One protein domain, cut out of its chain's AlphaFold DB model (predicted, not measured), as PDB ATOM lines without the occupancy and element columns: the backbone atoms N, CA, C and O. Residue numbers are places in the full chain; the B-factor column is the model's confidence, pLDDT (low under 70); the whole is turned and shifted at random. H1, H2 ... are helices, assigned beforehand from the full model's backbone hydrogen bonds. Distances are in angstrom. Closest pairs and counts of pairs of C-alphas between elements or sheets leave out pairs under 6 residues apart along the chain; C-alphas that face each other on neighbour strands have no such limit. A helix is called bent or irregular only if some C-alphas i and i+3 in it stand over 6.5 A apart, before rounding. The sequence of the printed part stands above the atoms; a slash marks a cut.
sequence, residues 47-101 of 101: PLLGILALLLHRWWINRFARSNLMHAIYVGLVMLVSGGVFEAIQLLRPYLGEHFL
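Overview. This is residues 47 to 101 of the 101 residues of an uncharacterized protein of Pseudomonas flexibilis (UniProt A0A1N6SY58). A long helix, H2, and a shorter one, H1, make an open U with unequal arms: H1 folds back beside H2 across a gap, and they come close near the link. The free part of H2 and the tail, residues 79 to 101, stick out. The 55 printed residues hold two named helices, H1 then H2, and no named strand; the class is all helix. The whole is an extended rod, with radius of gyration of the C-alphas 15.7 A and spans of 51 by 20 by 10 A.

Along the chain. H2, residues 68 to 97, measures 42.7 A from C-alpha 68 at (156.758, 120.281, 113.561) to C-alpha 97 at (142.914, 160.558, 110.892). It has a kink of 35 degrees near residue 91 and is only just irregular: C-alphas 91 and 94 are 6.9 A apart. H1, residues 47 to 64, measures 25.3 A and begins at C-alpha 47 at (138.815, 142.482, 122.184).

Arrangement. H1 and H2 are close but not clearly touching; their closest C-alphas, of Phe 64 and Met 70, are 6.4 A apart. They run opposite ways at a shallow tilt of 9 degrees. Every O i to N i+4 pair is within hydrogen-bond range in H1, and 24 of 26 in H2.

Size, cuts and confidence. The C-alphas farthest apart, of Arg 66 and Leu 101, are 51.1 A apart. The H1 to H2 link is tight, and the printed part has no cut. Mean pLDDT of the printed part is 70.7; residues 87 to 101 are among those under 70.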
ATOM      1  N   PRO A  47     138.355 143.090 120.936       71.25
ATOM      2  CA  PRO A  47     138.815 142.482 122.184       71.25
ATOM      3  C   PRO A  47     138.344 141.027 122.322       71.25
ATOM      4  O   PRO A  47     139.110 140.175 122.772       71.25
ATOM      5  N   LEU A  48     137.127 140.710 121.864       71.69
ATOM      6  CA  LEU A  48     136.604 139.339 121.819       71.69
ATOM      7  C   LEU A  48     137.432 138.437 120.895       71.69
ATOM      8  O   LEU A  48     137.766 137.313 121.274       71.69
ATOM      9  N   LEU A  49     137.820 138.934 119.718       69.38
ATOM     10  CA  LEU A  49     138.715 138.227 118.798       69.38
ATOM     11  C   LEU A  49     140.105 138.008 119.409       69.38
ATOM     12  O   LEU A  49     140.673 136.931 119.239       69.38
ATOM     13  N   GLY A  50     140.627 138.976 120.167       72.75
ATOM     14  CA  GLY A  50     141.890 138.832 120.897       72.75
ATOM     15  C   GLY A  50     141.844 137.717 121.948       72.75
ATOM     16  O   GLY A  50     142.729 136.859 121.989       72.75
ATOM     17  N   ILE A  51     140.777 137.667 122.754       75.25
ATOM     18  CA  ILE A  51     140.566 136.591 123.739       75.25
ATOM     19  C   ILE A  51     140.430 135.236 123.033       75.25
ATOM     20  O   ILE A  51     141.047 134.251 123.453       75.25
ATOM     21  N   LEU A  52     139.664 135.181 121.941       74.62
ATOM     22  CA  LEU A  52     139.495 133.967 121.146       74.62
ATOM     23  C   LEU A  52     140.837 133.479 120.581       74.62
ATOM     24  O   LEU A  52     141.132 132.286 120.664       74.62
ATOM     25  N   ALA A  53     141.676 134.386 120.075       73.94
ATOM     26  CA  ALA A  53     143.006 134.067 119.564       73.94
ATOM     27  C   ALA A  53     143.927 133.503 120.657       73.94
ATOM     28  O   ALA A  53     144.609 132.502 120.421       73.94
ATOM     29  N   LEU A  54     143.908 134.074 121.868       76.56
ATOM     30  CA  LEU A  54     144.678 133.566 123.012       76.56
ATOM     31  C   LEU A  54     144.214 132.172 123.445       76.56
ATOM     32  O   LEU A  54     145.044 131.285 123.669       76.56
ATOM     33  N   LEU A  55     142.900 131.950 123.536       76.94
ATOM     34  CA  LEU A  55     142.337 130.632 123.842       76.94
ATOM     35  C   LEU A  55     142.732 129.604 122.783       76.94
ATOM     36  O   LEU A  55     143.125 128.485 123.127       76.94
ATOM     37  N   LEU A  56     142.685 129.994 121.508       77.56
ATOM     38  CA  LEU A  56     143.075 129.131 120.403       77.56
ATOM     39  C   LEU A  56     144.564 128.796 120.442       77.56
ATOM     40  O   LEU A  56     144.924 127.633 120.287       77.56
ATOM     41  N   HIS A  57     145.419 129.785 120.700       76.44
ATOM     42  CA  HIS A  57     146.858 129.601 120.859       76.44
ATOM     43  C   HIS A  57     147.168 128.624 121.997       76.44
ATOM     44  O   HIS A  57     147.894 127.646 121.801       76.44
ATOM     45  N   ARG A  58     146.551 128.824 123.169       78.25
ATOM     46  CA  ARG A  58     146.757 127.954 124.336       78.25
ATOM     47  C   ARG A  58     146.275 126.531 124.068       78.25
ATOM     48  O   ARG A  58     146.969 125.569 124.394       78.25
ATOM     49  N   TRP A  59     145.109 126.387 123.440       81.81
ATOM     50  CA  TRP A  59     144.594 125.087 123.019       81.81
ATOM     51  C   TRP A  59     145.522 124.413 122.001       81.81
ATOM     52  O   TRP A  59     145.802 123.220 122.128       81.81
ATOM     53  N   TRP A  60     146.038 125.171 121.033       76.56
ATOM     54  CA  TRP A  60     146.923 124.668 119.988       76.56
ATOM     55  C   TRP A  60     148.243 124.155 120.551       76.56
ATOM     56  O   TRP A  60     148.623 123.024 120.251       76.56
ATOM     57  N   ILE A  61     148.914 124.934 121.406       78.81
ATOM     58  CA  ILE A  61     150.151 124.505 122.074       78.81
ATOM     59  C   ILE A  61     149.880 123.240 122.890       78.81
ATOM     60  O   ILE A  61     150.555 122.232 122.694       78.81
ATOM     61  N   ASN A  62     148.832 123.226 123.717       76.44
ATOM     62  CA  ASN A  62     148.522 122.065 124.556       76.44
ATOM     63  C   ASN A  62     148.237 120.787 123.744       76.44
ATOM     64  O   ASN A  62     148.557 119.688 124.198       76.44
ATOM     65  N   ARG A  63     147.647 120.897 122.545       74.94
ATOM     66  CA  ARG A  63     147.327 119.743 121.682       74.94
ATOM     67  C   ARG A  63     148.441 119.352 120.712       74.94
ATOM     68  O   ARG A  63     148.483 118.187 120.312       74.94
ATOM     69  N   PHE A  64     149.280 120.296 120.289       73.69
ATOM     70  CA  PHE A  64     150.173 120.134 119.136       73.69
ATOM     71  C   PHE A  64     151.626 120.569 119.377       73.69
ATOM     72  O   PHE A  64     152.403 120.556 118.423       73.69
ATOM     73  N   ALA A  65     152.032 120.872 120.617       62.12
ATOM     74  CA  ALA A  65     153.377 121.357 120.968       62.12
ATOM     75  C   ALA A  65     154.556 120.550 120.388       62.12
ATOM     76  O   ALA A  65     155.629 121.107 120.205       62.12
ATOM     77  N   ARG A  66     154.385 119.252 120.091       69.56
ATOM     78  CA  ARG A  66     155.462 118.375 119.585       69.56
ATOM     79  C   ARG A  66     155.436 118.105 118.075       69.56
ATOM     80  O   ARG A  66     156.275 117.356 117.589       69.56
ATOM     81  N   SER A  67     154.470 118.639 117.323       78.69
ATOM     82  CA  SER A  67     154.362 118.366 115.882       78.69
ATOM     83  C   SER A  67     154.933 119.515 115.053       78.69
ATOM     84  O   SER A  67     154.288 120.552 114.914       78.69
ATOM     85  N   ASN A  68     156.102 119.298 114.437       75.62
ATOM     86  CA  ASN A  68     156.758 120.281 113.561       75.62
ATOM     87  C   ASN A  68     155.850 120.738 112.404       75.62
ATOM     88  O   ASN A  68     155.812 121.920 112.079       75.62
ATOM     89  N   LEU A  69     155.050 119.825 111.835       74.56
ATOM     90  CA  LEU A  69     154.071 120.146 110.788       74.56
ATOM     91  C   LEU A  69     152.981 121.102 111.296       74.56
ATOM     92  O   LEU A  69     152.655 122.082 110.635       74.56
ATOM     93  N   MET A  70     152.427 120.840 112.483       75.56
ATOM     94  CA  MET A  70     151.402 121.710 113.072       75.56
ATOM     95  C   MET A  70     151.977 123.050 113.523       75.56
ATOM     96  O   MET A  70     151.247 124.035 113.552       75.56
ATOM     97  N   HIS A  71     153.269 123.101 113.850       75.56
ATOM     98  CA  HIS A  71     153.973 124.347 114.130       75.56
ATOM     99  C   HIS A  71     154.126 125.197 112.861       75.56
ATOM    100  O   HIS A  71     153.803 126.378 112.883       75.56
ATOM    101  N   ALA A  72     154.511 124.591 111.733       74.81
ATOM    102  CA  ALA A  72     154.581 125.288 110.447       74.81
ATOM    103  C   ALA A  72     153.206 125.821 110.000       74.81
ATOM    104  O   ALA A  72     153.089 126.974 109.589       74.81
ATOM    105  N   ILE A  73     152.145 125.014 110.150       77.62
ATOM    106  CA  ILE A  73     150.763 125.445 109.875       77.62
ATOM    107  C   ILE A  73     150.362 126.603 110.793       77.62
ATOM    108  O   ILE A  73     149.758 127.566 110.330       77.62
ATOM    109  N   TYR A  74     150.707 126.524 112.081       74.50
ATOM    110  CA  TYR A  74     150.425 127.581 113.047       74.50
ATOM    111  C   TYR A  74     151.093 128.902 112.657       74.50
ATOM    112  O   TYR A  74     150.424 129.931 112.625       74.50
ATOM    113  N   VAL A  75     152.375 128.867 112.285       76.50
ATOM    114  CA  VAL A  75     153.114 130.050 111.817       76.50
ATOM    115  C   VAL A  75     152.473 130.640 110.559       76.50
ATOM    116  O   VAL A  75     152.269 131.850 110.500       76.50
ATOM    117  N   GLY A  76     152.085 129.805 109.588       76.50
ATOM    118  CA  GLY A  76     151.390 130.270 108.382       76.50
ATOM    119  C   GLY A  76     150.050 130.947 108.690       76.50
ATOM    120  O   GLY A  76     149.748 132.004 108.141       76.50
ATOM    121  N   LEU A  77     149.274 130.383 109.620       76.25
ATOM    122  CA  LEU A  77     148.017 130.968 110.096       76.25
ATOM    123  C   LEU A  77     148.245 132.314 110.788       76.25
ATOM    124  O   LEU A  77     147.528 133.268 110.503       76.25
ATOM    125  N   VAL A  78     149.255 132.407 111.657       78.38
ATOM    126  CA  VAL A  78     149.617 133.657 112.336       78.38
ATOM    127  C   VAL A  78     150.006 134.723 111.319       78.38
ATOM    128  O   VAL A  78     149.449 135.811 111.369       78.38
ATOM    129  N   MET A  79     150.877 134.409 110.354       75.12
ATOM    130  CA  MET A  79     151.263 135.360 109.305       75.12
ATOM    131  C   MET A  79     150.062 135.856 108.492       75.12
ATOM    132  O   MET A  79     149.964 137.048 108.209       75.12
ATOM    133  N   LEU A  80     149.122 134.966 108.160       73.75
ATOM    134  CA  LEU A  80     147.919 135.317 107.406       73.75
ATOM    135  C   LEU A  80     146.978 136.226 108.213       73.75
ATOM    136  O   LEU A  80     146.447 137.198 107.678       73.75
ATOM    137  N   VAL A  81     146.825 135.958 109.514       74.06
ATOM    138  CA  VAL A  81     146.078 136.825 110.440       74.06
ATOM    139  C   VAL A  81     146.757 138.186 110.564       74.06
ATOM    140  O   VAL A  81     146.086 139.206 110.450       74.06
ATOM    141  N   SER A  82     148.078 138.223 110.760       74.56
ATOM    142  CA  SER A  82     148.849 139.466 110.866       74.56
ATOM    143  C   SER A  82     148.723 140.323 109.606       74.56
ATOM    144  O   SER A  82     148.510 141.527 109.718       74.56
ATOM    145  N   GLY A  83     148.784 139.704 108.422       74.50
ATOM    146  CA  GLY A  83     148.541 140.385 107.149       74.50
ATOM    147  C   GLY A  83     147.130 140.970 107.068       74.50
ATOM    148  O   GLY A  83     146.970 142.147 106.761       74.50
ATOM    149  N   GLY A  84     146.108 140.191 107.439       69.62
ATOM    150  CA  GLY A  84     144.721 140.671 107.477       69.62
ATOM    151  C   GLY A  84     144.492 141.818 108.467       69.62
ATOM    152  O   GLY A  84     143.762 142.757 108.161       69.62
ATOM    153  N   VAL A  85     145.141 141.783 109.634       71.00
ATOM    154  CA  VAL A  85     145.091 142.874 110.621       71.00
ATOM    155  C   VAL A  85     145.776 144.131 110.085       71.00
ATOM    156  O   VAL A  85     145.245 145.223 110.255       71.00
ATOM    157  N   PHE A  86     146.924 143.997 109.419       73.69
ATOM    158  CA  PHE A  86     147.638 145.133 108.836       73.69
ATOM    159  C   PHE A  86     146.807 145.841 107.757       73.69
ATOM    160  O   PHE A  86     146.675 147.064 107.789       73.69
ATOM    161  N   GLU A  87     146.171 145.077 106.866       69.81
ATOM    162  CA  GLU A  87     145.226 145.603 105.872       69.81
ATOM    163  C   GLU A  87     144.008 146.268 106.534       69.81
ATOM    164  O   GLU A  87     143.611 147.371 106.159       69.81
ATOM    165  N   ALA A  88     143.445 145.654 107.581       65.19
ATOM    166  CA  ALA A  88     142.327 146.235 108.326       65.19
ATOM    167  C   ALA A  88     142.699 147.568 109.001       65.19
ATOM    168  O   ALA A  88     141.901 148.504 108.996       65.19
ATOM    169  N   ILE A  89     143.916 147.687 109.545       68.69
ATOM    170  CA  ILE A  89     144.428 148.940 110.118       68.69
ATOM    171  C   ILE A  89     144.587 150.006 109.029       68.69
ATOM    172  O   ILE A  89     144.196 151.152 109.247       68.69
ATOM    173  N   GLN A  90     145.119 149.650 107.855       68.06
ATOM    174  CA  GLN A  90     145.222 150.590 106.734       68.06
ATOM    175  C   GLN A  90     143.848 151.091 106.272       68.06
ATOM    176  O   GLN A  90     143.694 152.285 106.023       68.06
ATOM    177  N   LEU A  91     142.842 150.213 106.239       66.25
ATOM    178  CA  LEU A  91     141.456 150.573 105.920       66.25
ATOM    179  C   LEU A  91     140.802 151.469 106.986       66.25
ATOM    180  O   LEU A  91     139.966 152.302 106.650       66.25
ATOM    181  N   LEU A  92     141.178 151.318 108.259       63.97
ATOM    182  CA  LEU A  92     140.673 152.138 109.370       63.97
ATOM    183  C   LEU A  92     141.397 153.484 109.515       63.97
ATOM    184  O   LEU A  92     140.838 154.421 110.083       63.97
ATOM    185  N   ARG A  93     142.622 153.604 108.992       65.38
ATOM    186  CA  ARG A  93     143.444 154.823 109.047       65.38
ATOM    187  C   ARG A  93     142.714 156.109 108.610       65.38
ATOM    188  O   ARG A  93     142.824 157.079 109.359       65.38
ATOM    189  N   PRO A  94     141.974 156.169 107.481       65.06
ATOM    190  CA  PRO A  94     141.253 157.385 107.090       65.06
ATOM    191  C   PRO A  94     140.171 157.796 108.103       65.06
ATOM    192  O   PRO A  94     139.994 158.980 108.358       65.06
ATOM    193  N   TYR A  95     139.522 156.835 108.767       61.50
ATOM    194  CA  TYR A  95     138.480 157.107 109.766       61.50
ATOM    195  C   TYR A  95     139.027 157.578 111.121       61.50
ATOM    196  O   TYR A  95     138.316 158.218 111.888       61.50
ATOM    197  N   LEU A  96     140.285 157.254 111.434       60.41
ATOM    198  CA  LEU A  96     140.960 157.716 112.649       60.41
ATOM    199  C   LEU A  96     141.699 159.045 112.435       60.41
ATOM    200  O   LEU A  96     141.919 159.760 113.402       60.41
ATOM    201  N   GLY A  97     142.096 159.379 111.201       50.72
ATOM    202  CA  GLY A  97     142.914 160.558 110.892       50.72
ATOM    203  C   GLY A  97     142.143 161.867 110.692       50.72
ATOM    204  O   GLY A  97     142.678 162.921 111.017       50.72
ATOM    205  N   GLU A  98     140.895 161.829 110.216       53.00
ATOM    206  CA  GLU A  98     140.098 163.048 109.956       53.00
ATOM    207  C   GLU A  98     139.419 163.637 111.208       53.00
ATOM    208  O   GLU A  98     138.806 164.697 111.141       53.00
ATOM    209  N   HIS A  99     139.523 162.980 112.366       50.59
ATOM    210  CA  HIS A  99     138.947 163.471 113.627       50.59
ATOM    211  C   HIS A  99     139.960 164.152 114.564       50.59
ATOM    212  O   HIS A  99     139.554 164.684 115.596       50.59
ATOM    213  N   PHE A 100     141.256 164.150 114.225       50.25
ATOM    214  CA  PHE A 100     142.328 164.742 115.045       50.25
ATOM    215  C   PHE A 100     143.144 165.830 114.322       50.25
ATOM    216  O   PHE A 100     144.188 166.235 114.838       50.25
ATOM    217  N   LEU A 101     142.689 166.293 113.154       42.53
ATOM    218  CA  LEU A 101     143.250 167.433 112.421       42.53
ATOM    219  C   LEU A 101     142.248 168.585 112.370       42.53
ATOM    220  O   LEU A 101     141.066 168.308 112.071       42.53
TER     221      LEU A 101